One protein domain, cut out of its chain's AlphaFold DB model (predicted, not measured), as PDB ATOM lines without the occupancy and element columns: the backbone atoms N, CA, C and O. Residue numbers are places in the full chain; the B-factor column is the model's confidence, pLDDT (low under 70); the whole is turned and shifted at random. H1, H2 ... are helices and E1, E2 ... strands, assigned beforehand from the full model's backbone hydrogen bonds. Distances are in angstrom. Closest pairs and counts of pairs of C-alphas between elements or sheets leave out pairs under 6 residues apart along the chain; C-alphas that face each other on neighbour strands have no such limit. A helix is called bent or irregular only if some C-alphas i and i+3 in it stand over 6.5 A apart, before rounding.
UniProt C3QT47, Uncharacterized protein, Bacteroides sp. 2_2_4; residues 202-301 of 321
ATOM      1  N   ASN A 202       5.521  51.792 -34.835       87.00
ATOM      2  CA  ASN A 202       6.376  50.875 -34.066       87.00
ATOM      3  C   ASN A 202       6.010  49.391 -34.265       87.00
ATOM      4  O   ASN A 202       6.870  48.577 -34.574       87.00
ATOM      5  N   ASN A 203       4.716  49.038 -34.220       89.56
ATOM      6  CA  ASN A 203       4.277  47.645 -34.394       89.56
ATOM      7  C   ASN A 203       4.678  47.035 -35.746       89.56
ATOM      8  O   ASN A 203       4.914  45.830 -35.828       89.56
ATOM      9  N   PHE A 204       4.677  47.829 -36.824       92.12
ATOM     10  CA  PHE A 204       5.127  47.337 -38.125       92.12
ATOM     11  C   PHE A 204       6.648  47.270 -38.170       92.12
ATOM     12  O   PHE A 204       7.169  46.301 -38.706       92.12
ATOM     13  N   GLU A 205       7.342  48.270 -37.619       91.31
ATOM     14  CA  GLU A 205       8.808  48.301 -37.548       91.31
ATOM     15  C   GLU A 205       9.341  47.049 -36.837       91.31
ATOM     16  O   GLU A 205      10.170  46.334 -37.395       91.31
ATOM     17  N   ASP A 206       8.791  46.710 -35.670       91.31
ATOM     18  CA  ASP A 206       9.180  45.529 -34.888       91.31
ATOM     19  C   ASP A 206       8.909  44.218 -35.636       91.31
ATOM     20  O   ASP A 206       9.761  43.321 -35.699       91.31
ATOM     21  N   TRP A 207       7.722  44.113 -36.244       94.31
ATOM     22  CA  TRP A 207       7.357  42.958 -37.054       94.31
ATOM     23  C   TRP A 207       8.289  42.805 -38.251       94.31
ATOM     24  O   TRP A 207       8.802  41.716 -38.478       94.31
ATOM     25  N   ALA A 208       8.518  43.876 -39.009       93.31
ATOM     26  CA  ALA A 208       9.305  43.849 -40.234       93.31
ATOM     27  C   ALA A 208      10.780  43.547 -39.949       93.31
ATOM     28  O   ALA A 208      11.364  42.734 -40.658       93.31
ATOM     29  N   ASN A 209      11.348  44.109 -38.877       91.94
ATOM     30  CA  ASN A 209      12.708  43.789 -38.433       91.94
ATOM     31  C   ASN A 209      12.875  42.307 -38.074       91.94
ATOM     32  O   ASN A 209      13.930  41.735 -38.325       91.94
ATOM     33  N   SER A 210      11.841  41.682 -37.507       91.94
ATOM     34  CA  SER A 210      11.861  40.252 -37.174       91.94
ATOM     35  C   SER A 210      11.574  39.376 -38.396       91.94
ATOM     36  O   SER A 210      12.206  38.342 -38.596       91.94
ATOM     37  N   TYR A 211      10.603  39.776 -39.219       93.06
ATOM     38  CA  TYR A 211      10.130  39.006 -40.362       93.06
ATOM     39  C   TYR A 211      11.162  38.999 -41.483       93.06
ATOM     40  O   TYR A 211      11.430  37.934 -42.024       93.06
ATOM     41  N   PHE A 212      11.773  40.144 -41.790       93.06
ATOM     42  CA  PHE A 212      12.768  40.332 -42.849       93.06
ATOM     43  C   PHE A 212      14.199  40.433 -42.313       93.06
ATOM     44  O   PHE A 212      15.025  41.091 -42.937       93.06
ATOM     45  N   SER A 213      14.506  39.837 -41.156       90.88
ATOM     46  CA  SER A 213      15.874  39.878 -40.631       90.88
ATOM     47  C   SER A 213      16.865  39.187 -41.588       90.88
ATOM     48  O   SER A 213      16.467  38.295 -42.338       90.88
ATOM     49  N   PRO A 214      18.166  39.536 -41.555       86.88
ATOM     50  CA  PRO A 214      19.192  38.844 -42.342       86.88
ATOM     51  C   PRO A 214      19.267  37.331 -42.087       86.88
ATOM     52  O   PRO A 214      19.641  36.576 -42.977       86.88
ATOM     53  N   ASP A 215      18.889  36.902 -40.880       86.25
ATOM     54  CA  ASP A 215      18.841  35.494 -40.476       86.25
ATOM     55  C   ASP A 215      17.493  34.824 -40.804       86.25
ATOM     56  O   ASP A 215      17.297  33.643 -40.508       86.25
ATOM     57  N   SER A 216      16.533  35.566 -41.366       86.88
ATOM     58  CA  SER A 216      15.222  35.039 -41.732       86.88
ATOM     59  C   SER A 216      15.222  34.444 -43.139       86.88
ATOM     60  O   SER A 216      15.997  34.812 -44.018       86.88
ATOM     61  N   GLU A 217      14.274  33.542 -43.392       87.38
ATOM     62  CA  GLU A 217      14.052  32.957 -44.719       87.38
ATOM     63  C   GLU A 217      13.209  33.865 -45.639       87.38
ATOM     64  O   GLU A 217      12.733  33.424 -46.684       87.38
ATOM     65  N   HIS A 218      12.969  35.125 -45.251       88.94
ATOM     66  CA  HIS A 218      12.052  36.041 -45.940       88.94
ATOM     67  C   HIS A 218      12.752  37.164 -46.726       88.94
ATOM     68  O   HIS A 218      12.077  38.025 -47.296       88.94
ATOM     69  N   LEU A 219      14.084  37.163 -46.791       89.38
ATOM     70  CA  LEU A 219      14.845  37.980 -47.739       89.38
ATOM     71  C   LEU A 219      15.146  37.189 -49.013       89.38
ATOM     72  O   LEU A 219      15.163  35.960 -49.009       89.38
ATOM     73  N   ASP A 220      15.339  37.907 -50.120       89.00
ATOM     74  CA  ASP A 220      15.719  37.360 -51.427       89.00
ATOM     75  C   ASP A 220      14.815  36.225 -51.952       89.00
ATOM     76  O   ASP A 220      15.201  35.440 -52.824       89.00
ATOM     77  N   CYS A 221      13.569  36.168 -51.476       89.88
ATOM     78  CA  CYS A 221      12.592  35.150 -51.836       89.88
ATOM     79  C   CYS A 221      11.240  35.758 -52.242       89.88
ATOM     80  O   CYS A 221      10.926  36.917 -51.966       89.88
ATOM     81  N   PHE A 222      10.420  34.962 -52.937       90.81
ATOM     82  CA  PHE A 222       9.070  35.366 -53.325       90.81
ATOM     83  C   PHE A 222       8.078  35.058 -52.207       90.81
ATOM     84  O   PHE A 222       7.812  33.894 -51.906       90.81
ATOM     85  N   ILE A 223       7.470  36.101 -51.651       92.25
ATOM     86  CA  ILE A 223       6.470  35.979 -50.592       92.25
ATOM     87  C   ILE A 223       5.120  36.410 -51.135       92.25
ATOM     88  O   ILE A 223       4.979  37.505 -51.672       92.25
ATOM     89  N   VAL A 224       4.093  35.581 -50.960       92.12
ATOM     90  CA  VAL A 224       2.722  35.963 -51.318       92.12
ATOM     91  C   VAL A 224       2.320  37.185 -50.494       92.12
ATOM     92  O   VAL A 224       2.300  37.139 -49.262       92.12
ATOM     93  N   ARG A 225       1.968  38.284 -51.164       90.62
ATOM     94  CA  ARG A 225       1.662  39.572 -50.523       90.62
ATOM     95  C   ARG A 225       0.555  39.461 -49.479       90.62
ATOM     96  O   ARG A 225       0.627  40.081 -48.423       90.62
ATOM     97  N   GLU A 226      -0.467  38.666 -49.777       90.69
ATOM     98  CA  GLU A 226      -1.591  38.404 -48.875       90.69
ATOM     99  C   GLU A 226      -1.161  37.626 -47.628       90.69
ATOM    100  O   GLU A 226      -1.672  37.901 -46.542       90.69
ATOM    101  N   LYS A 227      -0.185  36.720 -47.761       91.75
ATOM    102  CA  LYS A 227       0.378  35.961 -46.641       91.75
ATOM    103  C   LYS A 227       1.167  36.875 -45.706       91.75
ATOM    104  O   LYS A 227       0.839  36.933 -44.530       91.75
ATOM    105  N   ALA A 228       2.100  37.671 -46.232       92.44
ATOM    106  CA  ALA A 228       2.851  38.638 -45.421       92.44
ATOM    107  C   ALA A 228       1.921  39.631 -44.697       92.44
ATOM    108  O   ALA A 228       2.115  39.959 -43.529       92.44
ATOM    109  N   PHE A 229       0.864  40.079 -45.380       92.69
ATOM    110  CA  PHE A 229      -0.159  40.930 -44.782       92.69
ATOM    111  C   PHE A 229      -0.928  40.233 -43.648       92.69
ATOM    112  O   PHE A 229      -1.189  40.849 -42.614       92.69
ATOM    113  N   ALA A 230      -1.300  38.963 -43.833       91.50
ATOM    114  CA  ALA A 230      -1.965  38.164 -42.809       91.50
ATOM    115  C   ALA A 230      -1.051  37.906 -41.600       91.50
ATOM    116  O   ALA A 230      -1.507  38.057 -40.467       91.50
ATOM    117  N   ASP A 231       0.230  37.613 -41.834       92.38
ATOM    118  CA  ASP A 231       1.243  37.409 -40.793       92.38
ATOM    119  C   ASP A 231       1.403  38.677 -39.940       92.38
ATOM    120  O   ASP A 231       1.309  38.624 -38.712       92.38
ATOM    121  N   TYR A 232       1.524  39.847 -40.577       92.19
ATOM    122  CA  TYR A 232       1.554  41.128 -39.870       92.19
ATOM    123  C   TYR A 232       0.261  41.405 -39.086       92.19
ATOM    124  O   TYR A 232       0.290  41.884 -37.947       92.19
ATOM    125  N   LYS A 233      -0.904  41.106 -39.671       90.75
ATOM    126  CA  LYS A 233      -2.193  41.279 -38.987       90.75
ATOM    127  C   LYS A 233      -2.289  40.384 -37.748       90.75
ATOM    128  O   LYS A 233      -2.811  40.823 -36.725       90.75
ATOM    129  N   SER A 234      -1.761  39.163 -37.836       90.56
ATOM    130  CA  SER A 234      -1.678  38.230 -36.714       90.56
ATOM    131  C   SER A 234      -0.719  38.725 -35.629       90.56
ATOM    132  O   SER A 234      -1.053  38.630 -34.453       90.56
ATOM    133  N   PHE A 235       0.436  39.279 -36.008       90.12
ATOM    134  CA  PHE A 235       1.418  39.827 -35.068       90.12
ATOM    135  C   PHE A 235       0.893  41.066 -34.333       90.12
ATOM    136  O   PHE A 235       0.932  41.141 -33.110       90.12
ATOM    137  N   SER A 236       0.371  42.042 -35.080       87.62
ATOM    138  CA  SER A 236      -0.044  43.333 -34.520       87.62
ATOM    139  C   SER A 236      -1.349  43.265 -33.720       87.62
ATOM    140  O   SER A 236      -1.641  44.178 -32.949       87.62
ATOM    141  N   GLY A 237      -2.187  42.247 -33.951       82.50
ATOM    142  CA  GLY A 237      -3.535  42.153 -33.380       82.50
ATOM    143  C   GLY A 237      -4.499  43.253 -33.857       82.50
ATOM    144  O   GLY A 237      -5.632  43.348 -33.377       82.50
ATOM    145  N   VAL A 238      -4.087  44.102 -34.811       78.81
ATOM    146  CA  VAL A 238      -4.878  45.246 -35.280       78.81
ATOM    147  C   VAL A 238      -5.802  44.826 -36.422       78.81
ATOM    148  O   VAL A 238      -5.397  44.633 -37.568       78.81
ATOM    149  N   ASN A 239      -7.104  44.781 -36.146       71.50
ATOM    150  CA  ASN A 239      -8.097  44.331 -37.128       71.50
ATOM    151  C   ASN A 239      -8.393  45.328 -38.265       71.50
ATOM    152  O   ASN A 239      -8.921  44.920 -39.300       71.50
ATOM    153  N   LYS A 240      -8.059  46.617 -38.097       78.69
ATOM    154  CA  LYS A 240      -8.403  47.721 -39.021       78.69
ATOM    155  C   LYS A 240      -7.231  48.201 -39.893       78.69
ATOM    156  O   LYS A 240      -7.125  49.391 -40.183       78.69
ATOM    157  N   ILE A 241      -6.333  47.311 -40.303       84.50
ATOM    158  CA  ILE A 241      -5.263  47.656 -41.252       84.50
ATOM    159  C   ILE A 241      -5.707  47.326 -42.678       84.50
ATOM    160  O   ILE A 241      -6.310  46.286 -42.928       84.50
ATOM    161  N   THR A 242      -5.419  48.233 -43.614       89.38
ATOM    162  CA  THR A 242      -5.671  48.051 -45.048       89.38
ATOM    163  C   THR A 242      -4.385  47.653 -45.773       89.38
ATOM    164  O   THR A 242      -3.283  48.014 -45.354       89.38
ATOM    165  N   MET A 243      -4.514  46.964 -46.910       89.06
ATOM    166  CA  MET A 243      -3.368  46.597 -47.756       89.06
ATOM    167  C   MET A 243      -2.577  47.826 -48.240       89.06
ATOM    168  O   MET A 243      -1.354  47.783 -48.373       89.06
ATOM    169  N   GLN A 244      -3.259  48.951 -48.472       88.00
ATOM    170  CA  GLN A 244      -2.618  50.215 -48.842       88.00
ATOM    171  C   GLN A 244      -1.682  50.712 -47.735       88.00
ATOM    172  O   GLN A 244      -0.529  51.032 -48.018       88.00
ATOM    173  N   ARG A 245      -2.143  50.708 -46.475       87.69
ATOM    174  CA  ARG A 245      -1.324  51.109 -45.325       87.69
ATOM    175  C   ARG A 245      -0.134  50.171 -45.125       87.69
ATOM    176  O   ARG A 245       0.976  50.655 -44.959       87.69
ATOM    177  N   PHE A 246      -0.348  48.859 -45.241       91.75
ATOM    178  CA  PHE A 246       0.731  47.863 -45.208       91.75
ATOM    179  C   PHE A 246       1.804  48.133 -46.269       91.75
ATOM    180  O   PHE A 246       2.993  48.113 -45.987       91.75
ATOM    181  N   THR A 247       1.384  48.455 -47.493       90.69
ATOM    182  CA  THR A 247       2.318  48.736 -48.593       90.69
ATOM    183  C   THR A 247       3.099  50.026 -48.364       90.69
ATOM    184  O   THR A 247       4.276  50.097 -48.708       90.69
ATOM    185  N   LYS A 248       2.452  51.053 -47.797       89.50
ATOM    186  CA  LYS A 248       3.107  52.315 -47.429       89.50
ATOM    187  C   LYS A 248       4.167  52.076 -46.348       89.50
ATOM    188  O   LYS A 248       5.299  52.513 -46.522       89.50
ATOM    189  N   ALA A 249       3.815  51.319 -45.308       91.06
ATOM    190  CA  ALA A 249       4.718  50.929 -44.229       91.06
ATOM    191  C   ALA A 249       5.911  50.105 -44.739       91.06
ATOM    192  O   ALA A 249       7.049  50.432 -44.427       91.06
ATOM    193  N   LEU A 250       5.673  49.119 -45.612       92.50
ATOM    194  CA  LEU A 250       6.734  48.296 -46.200       92.50
ATOM    195  C   LEU A 250       7.731  49.125 -47.021       92.50
ATOM    196  O   LEU A 250       8.933  48.929 -46.909       92.50
ATOM    197  N   LYS A 251       7.244  50.082 -47.821       90.31
ATOM    198  CA  LYS A 251       8.121  51.014 -48.548       90.31
ATOM    199  C   LYS A 251       8.957  51.870 -47.597       90.31
ATOM    200  O   LYS A 251      10.122  52.112 -47.883       90.31
ATOM    201  N   GLY A 252       8.359  52.321 -46.492       89.69
ATOM    202  CA  GLY A 252       9.071  53.062 -45.455       89.69
ATOM    203  C   GLY A 252      10.152  52.225 -44.777       89.69
ATOM    204  O   GLY A 252      11.266  52.705 -44.623       89.69
ATOM    205  N   PHE A 253       9.854  50.966 -44.456       92.25
ATOM    206  CA  PHE A 253      10.823  50.030 -43.891       92.25
ATOM    207  C   PHE A 253      12.032  49.843 -44.810       92.25
ATOM    208  O   PHE A 253      13.159  50.054 -44.381       92.25
ATOM    209  N   VAL A 254      11.801  49.537 -46.089       91.50
ATOM    210  CA  VAL A 254      12.878  49.319 -47.070       91.50
ATOM    211  C   VAL A 254      13.751  50.559 -47.238       91.50
ATOM    212  O   VAL A 254      14.965  50.441 -47.269       91.50
ATOM    213  N   ALA A 255      13.157  51.754 -47.262       88.56
ATOM    214  CA  ALA A 255      13.912  53.001 -47.367       88.56
ATOM    215  C   ALA A 255      14.784  53.315 -46.135       88.56
ATOM    216  O   ALA A 255      15.669  54.165 -46.222       88.56
ATOM    217  N   LEU A 256      14.513  52.691 -44.984       88.50
ATOM    218  CA  LEU A 256      15.239  52.912 -43.729       88.50
ATOM    219  C   LEU A 256      16.146  51.747 -43.329       88.50
ATOM    220  O   LEU A 256      16.971  51.902 -42.429       88.50
ATOM    221  N   CYS A 257      15.972  50.587 -43.954       89.31
ATOM    222  CA  CYS A 257      16.648  49.360 -43.580       89.31
ATOM    223  C   CYS A 257      18.014  49.262 -44.282       89.31
ATOM    224  O   CYS A 257      18.055  49.240 -45.508       89.31
ATOM    225  N   PRO A 258      19.139  49.165 -43.550       89.25
ATOM    226  CA  PRO A 258      20.472  49.262 -44.152       89.25
ATOM    227  C   PRO A 258      20.893  48.027 -44.961       89.25
ATOM    228  O   PRO A 258      21.831  48.107 -45.747       89.25
ATOM    229  N   TYR A 259      20.244  46.879 -44.749       89.06
ATOM    230  CA  TYR A 259      20.600  45.608 -45.391       89.06
ATOM    231  C   TYR A 259      19.669  45.224 -46.552       89.06
ATOM    232  O   TYR A 259      19.842  44.153 -47.142       89.06
ATOM    233  N   ILE A 260      18.693  46.073 -46.887       90.94
ATOM    234  CA  ILE A 260      17.759  45.866 -47.999       90.94
ATOM    235  C   ILE A 260      18.029  46.923 -49.065       90.94
ATOM    236  O   ILE A 260      18.010  48.113 -48.777       90.94
ATOM    237  N   ASP A 261      18.237  46.472 -50.296       89.06
ATOM    238  CA  ASP A 261      18.520  47.328 -51.447       89.06
ATOM    239  C   ASP A 261      17.223  47.886 -52.050       89.06
ATOM    240  O   ASP A 261      17.012  49.096 -52.129       89.06
ATOM    241  N   GLU A 262      16.289  47.003 -52.427       90.56
ATOM    242  CA  GLU A 262      15.037  47.428 -53.050       90.56
ATOM    243  C   GLU A 262      13.857  46.465 -52.834       90.56
ATOM    244  O   GLU A 262      14.000  45.253 -52.644       90.56
ATOM    245  N   LEU A 263      12.647  47.032 -52.904       91.25
ATOM    246  CA  LEU A 263      11.379  46.302 -52.937       91.25
ATOM    247  C   LEU A 263      10.951  46.068 -54.383       91.25
ATOM    248  O   LEU A 263      10.725  47.025 -55.122       91.25
ATOM    249  N   ASN A 264      10.686  44.808 -54.718       91.00
ATOM    250  CA  ASN A 264      10.239  44.346 -56.029       91.00
ATOM    251  C   ASN A 264      11.143  44.847 -57.169       91.00
ATOM    252  O   ASN A 264      10.728  45.714 -57.945       91.00
ATOM    253  N   PRO A 265      12.347  44.266 -57.299       88.75
ATOM    254  CA  PRO A 265      13.285  44.596 -58.359       88.75
ATOM    255  C   PRO A 265      12.670  44.643 -59.757       88.75
ATOM    256  O   PRO A 265      11.832  43.807 -60.119       88.75
ATOM    257  N   LYS A 266      13.103  45.612 -60.572       86.38
ATOM    258  CA  LYS A 266      12.546  45.830 -61.922       86.38
ATOM    259  C   LYS A 266      12.734  44.623 -62.840       86.38
ATOM    260  O   LYS A 266      11.872  44.375 -63.677       86.38
ATOM    261  N   ASP A 267      13.814  43.868 -62.665       86.81
ATOM    262  CA  ASP A 267      14.111  42.643 -63.414       86.81
ATOM    263  C   ASP A 267      13.151  41.486 -63.087       86.81
ATOM    264  O   ASP A 267      12.923  40.610 -63.922       86.81
ATOM    265  N   LEU A 268      12.530  41.504 -61.904       86.00
ATOM    266  CA  LEU A 268      11.551  40.500 -61.477       86.00
ATOM    267  C   LEU A 268      10.101  40.922 -61.750       86.00
ATOM    268  O   LEU A 268       9.186  40.091 -61.689       86.00
ATOM    269  N   CYS A 269       9.883  42.203 -62.049       87.50
ATOM    270  CA  CYS A 269       8.571  42.781 -62.295       87.50
ATOM    271  C   CYS A 269       8.066  42.548 -63.724       87.50
ATOM    272  O   CYS A 269       8.814  42.427 -64.690       87.50
ATOM    273  N   ASN A 270       6.743  42.541 -63.871       87.06
ATOM    274  CA  ASN A 270       6.080  42.662 -65.163       87.06
ATOM    275  C   ASN A 270       6.068  44.128 -65.651       87.06
ATOM    276  O   ASN A 270       6.486  45.049 -64.948       87.06
ATOM    277  N   SER A 271       5.501  44.369 -66.836       80.06
ATOM    278  CA  SER A 271       5.350  45.712 -67.425       80.06
ATOM    279  C   SER A 271       4.514  46.697 -66.591       80.06
ATOM    280  O   SER A 271       4.538  47.893 -66.861       80.06
ATOM    281  N   GLN A 272       3.786  46.220 -65.576       77.69
ATOM    282  CA  GLN A 272       2.994  47.030 -64.645       77.69
ATOM    283  C   GLN A 272       3.706  47.260 -63.298       77.69
ATOM    284  O   GLN A 272       3.090  47.776 -62.364       77.69
ATOM    285  N   GLY A 273       4.976  46.854 -63.166       80.00
ATOM    286  CA  GLY A 273       5.750  47.010 -61.930       80.00
ATOM    287  C   GLY A 273       5.294  46.088 -60.793       80.00
ATOM    288  O   GLY A 273       5.441  46.436 -59.623       80.00
ATOM    289  N   ARG A 274       4.680  44.942 -61.117       84.88
ATOM    290  CA  ARG A 274       4.248  43.931 -60.139       84.88
ATOM    291  C   ARG A 274       4.923  42.597 -60.391       84.88
ATOM    292  O   ARG A 274       5.197  42.235 -61.533       84.88
ATOM    293  N   ILE A 275       5.095  41.820 -59.331       88.50
ATOM    294  CA  ILE A 275       5.552  40.437 -59.425       88.50
ATOM    295  C   ILE A 275       4.324  39.538 -59.312       88.50
ATOM    296  O   ILE A 275       3.730  39.438 -58.244       88.50
ATOM    297  N   VAL A 276       3.939  38.892 -60.413       87.56
ATOM    298  CA  VAL A 276       2.851  37.904 -60.429       87.56
ATOM    299  C   VAL A 276       3.453  36.534 -60.705       87.56
ATOM    300  O   VAL A 276       4.118  36.324 -61.728       87.56
ATOM    301  N   ARG A 277       3.251  35.600 -59.778       85.56
ATOM    302  CA  ARG A 277       3.739  34.217 -59.867       85.56
ATOM    303  C   ARG A 277       2.643  33.257 -59.415       85.56
ATOM    304  O   ARG A 277       1.651  33.683 -58.833       85.56
ATOM    305  N   LYS A 278       2.795  31.970 -59.722       84.50
ATOM    306  CA  LYS A 278       1.909  30.944 -59.166       84.50
ATOM    307  C   LYS A 278       2.319  30.672 -57.718       84.50
ATOM    308  O   LYS A 278       3.511  30.522 -57.465       84.50
ATOM    309  N   ASP A 279       1.359  30.653 -56.804       78.75
ATOM    310  CA  ASP A 279       1.565  30.205 -55.430       78.75
ATOM    311  C   ASP A 279       1.720  28.672 -55.358       78.75
ATOM    312  O   ASP A 279       1.663  27.970 -56.375       78.75
ATOM    313  N   ASN A 280       1.902  28.149 -54.143       73.88
ATOM    314  CA  ASN A 280       2.038  26.712 -53.888       73.88
ATOM    315  C   ASN A 280       0.783  25.899 -54.269       73.88
ATOM    316  O   ASN A 280       0.894  24.700 -54.516       73.88
ATOM    317  N   ASP A 281      -0.380  26.547 -54.375       75.69
ATOM    318  CA  ASP A 281      -1.657  25.960 -54.796       75.69
ATOM    319  C   ASP A 281      -1.892  26.098 -56.317       75.69
ATOM    320  O   ASP A 281      -2.948  25.729 -56.842       75.69
ATOM    321  N   GLY A 282      -0.914  26.639 -57.055       78.31
ATOM    322  CA  GLY A 282      -0.964  26.841 -58.501       78.31
ATOM    323  C   GLY A 282      -1.778  28.057 -58.953       78.31
ATOM    324  O   GLY A 282      -1.970  28.235 -60.164       78.31
ATOM    325  N   LYS A 283      -2.244  28.907 -58.029       84.69
ATOM    326  CA  LYS A 283      -3.025  30.119 -58.324       84.69
ATOM    327  C   LYS A 283      -2.108  31.307 -58.577       84.69
ATOM    328  O   LYS A 283      -1.070  31.447 -57.948       84.69
ATOM    329  N   ALA A 284      -2.487  32.184 -59.504       86.69
ATOM    330  CA  ALA A 284      -1.751  33.426 -59.721       86.69
ATOM    331  C   ALA A 284      -1.909  34.348 -58.502       86.69
ATOM    332  O   ALA A 284      -3.033  34.689 -58.139       86.69
ATOM    333  N   ALA A 285      -0.790  34.752 -57.907       88.25
ATOM    334  CA  ALA A 285      -0.736  35.609 -56.734       88.25
ATOM    335  C   ALA A 285       0.272  36.751 -56.927       88.25
ATOM    336  O   ALA A 285       1.311  36.592 -57.581       88.25
ATOM    337  N   ASP A 286      -0.050  37.904 -56.338       90.38
ATOM    338  CA  ASP A 286       0.857  39.047 -56.230       90.38
ATOM    339  C   ASP A 286       1.922  38.739 -55.164       90.38
ATOM    340  O   ASP A 286       1.598  38.424 -54.014       90.38
ATOM    341  N   MET A 287       3.192  38.862 -55.540       91.38
ATOM    342  CA  MET A 287       4.338  38.582 -54.680       91.38
ATOM    343  C   MET A 287       5.021  39.869 -54.198       91.38
ATOM    344  O   MET A 287       4.966  40.919 -54.843       91.38
ATOM    345  N   ILE A 288       5.687  39.754 -53.056       92.44
ATOM    346  CA  ILE A 288       6.667  40.681 -52.498       92.44
ATOM    347  C   ILE A 288       8.035  40.013 -52.628       92.44
ATOM    348  O   ILE A 288       8.166  38.823 -52.344       92.44
ATOM    349  N   TYR A 289       9.034  40.786 -53.037       91.75
ATOM    350  CA  TYR A 289      10.438  40.395 -53.019       91.75
ATOM    351  C   TYR A 289      11.256  41.549 -52.438       91.75
ATOM    352  O   TYR A 289      11.210  42.655 -52.981       91.75
ATOM    353  N   LEU A 290      11.978  41.309 -51.344       92.06
ATOM    354  CA  LEU A 290      12.950  42.255 -50.792       92.06
ATOM    355  C   LEU A 290      14.349  41.749 -51.114       92.06
ATOM    356  O   LEU A 290      14.729  40.679 -50.643       92.06
ATOM    357  N   ARG A 291      15.081  42.505 -51.936       90.31
ATOM    358  CA  ARG A 291      16.456  42.166 -52.307       90.31
ATOM    359  C   ARG A 291      17.415  42.650 -51.224       90.31
ATOM    360  O   ARG A 291      17.356  43.821 -50.857       90.31
ATOM    361  N   SER A 292      18.293  41.783 -50.733       90.62
ATOM    362  CA  SER A 292      19.357  42.198 -49.813       90.62
ATOM    363  C   SER A 292      20.506  42.883 -50.558       90.62
ATOM    364  O   SER A 292      20.765  42.589 -51.729       90.62
ATOM    365  N   CYS A 293      21.237  43.767 -49.874       87.81
ATOM    366  CA  CYS A 293      22.396  44.453 -50.460       87.81
ATOM    367  C   CYS A 293      23.463  43.460 -50.965       87.81
ATOM    368  O   CYS A 293      24.001  43.634 -52.055       87.81
ATOM    369  N   GLY A 294      23.703  42.356 -50.243       81.12
ATOM    370  CA  GLY A 294      24.674  41.334 -50.662       81.12
ATOM    371  C   GLY A 294      24.281  40.611 -51.957       81.12
ATOM    372  O   GLY A 294      25.123  40.343 -52.822       81.12
ATOM    373  N   THR A 295      22.988  40.336 -52.144       78.94
ATOM    374  CA  THR A 295      22.474  39.742 -53.387       78.94
ATOM    375  C   THR A 295      22.509  40.747 -54.542       78.94
ATOM    376  O   THR A 295      22.825  40.366 -55.671       78.94
ATOM    377  N   ALA A 296      22.257  42.034 -54.276       75.19
ATOM    378  CA  ALA A 296      22.365  43.105 -55.268       75.19
ATOM    379  C   ALA A 296      23.802  43.277 -55.791       75.19
ATOM    380  O   ALA A 296      24.011  43.305 -57.003       75.19
ATOM    381  N   GLU A 297      24.799  43.291 -54.904       72.69
ATOM    382  CA  GLU A 297      26.223  43.364 -55.266       72.69
ATOM    383  C   GLU A 297      26.671  42.160 -56.110       72.69
ATOM    384  O   GLU A 297      27.415  42.298 -57.084       72.69
ATOM    385  N   THR A 298      26.163  40.970 -55.782       70.44
ATOM    386  CA  THR A 298      26.438  39.744 -56.543       70.44
ATOM    387  C   THR A 298      25.794  39.789 -57.934       70.44
ATOM    388  O   THR A 298      26.408  39.366 -58.915       70.44
ATOM    389  N   ALA A 299      24.582  40.341 -58.045       63.75
ATOM    390  CA  ALA A 299      23.873  40.517 -59.313       63.75
ATOM    391  C   ALA A 299      24.481  41.621 -60.199       63.75
ATOM    392  O   ALA A 299      24.423  41.519 -61.424       63.75
ATOM    393  N   ALA A 300      25.090  42.648 -59.596       62.44
ATOM    394  CA  ALA A 300      25.750  43.751 -60.294       62.44
ATOM    395  C   ALA A 300      27.154  43.401 -60.831       62.44
ATOM    396  O   ALA A 300      27.717  44.177 -61.600       62.44
ATOM    397  N   GLY A 301      27.698  42.229 -60.477       51.06
ATOM    398  CA  GLY A 301      29.058  41.821 -60.829       51.06
ATOM    399  C   GLY A 301      30.077  42.551 -59.956       51.06
ATOM    400  O   GLY A 301      30.488  43.659 -60.276       51.06
TER     401      GLY A 301
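What this domain is: This is residues 202 to 301 of the 321 residues of an uncharacterized protein of Bacteroides sp. 2_2_4 (UniProt C3QT47). Three helices, H1, H2 and H3, gather at steep angles to one another, and beside them E3 runs on into E4 as one bent ribbon whose two parts pair with E2 and E1 in two small sheets. H4 follows E4 at one end of the longest axis. The 100 printed residues hold H1 H2 H3 E1 E2 E3 E4 H4 in chain order; both two-stranded sheets, E1 - E4 and E2 - E3, are antiparallel, and the class is mixed. The whole is compact, with a radius of gyration of the C-alphas of 13.5 A and spans of 43 by 32 by 23 A.

How they stand to each other: E2, residues 275 to 278, and E3, 284 to 288, form an antiparallel hairpin, with N 285 and O 277 2.8 A apart, within hydrogen-bond range. E3 runs on into E4, 290 to 292, at 43 degrees. E4 is antiparallel to E1, 260 to 263, with N 261 and O 291 within hydrogen-bond range at 2.8 A. The closest C-alphas of E3 and H2, 225 to 236, are Met 287 and Arg 225, 5.0 A. With residues 232 to 236 alone, H2 touches H1, 202 to 211, at a steep tilt of 58 degrees, closest C-alphas Ser 236 and Asn 203, 6.1 A. H3, 243 to 256, touches H1 with residues 249 to 253 alone, closest C-alphas Phe 253 and Glu 205, 6.9 A. The closest C-alphas of E1 and H4, 293 to 299, are Asp 261 and Cys 293, 4.9 A. In H1, H2, H3 and H4 every O i to N i+4 pair is within hydrogen-bond range.

Where its parts are: H1 begins at C-alpha 202 (6.376, 50.875, -34.066) and H4 ends at C-alpha 299 (23.873, 40.517, -59.313). H3 measures 20.1 A, H2 16.5 A, H1 14.0 A and E3 13.3 A.

The domain as a whole: The printed part has no cut. The links H1 to H2 and E1 to E2 are long. Residues 299 to 301 are under 70 in pLDDT.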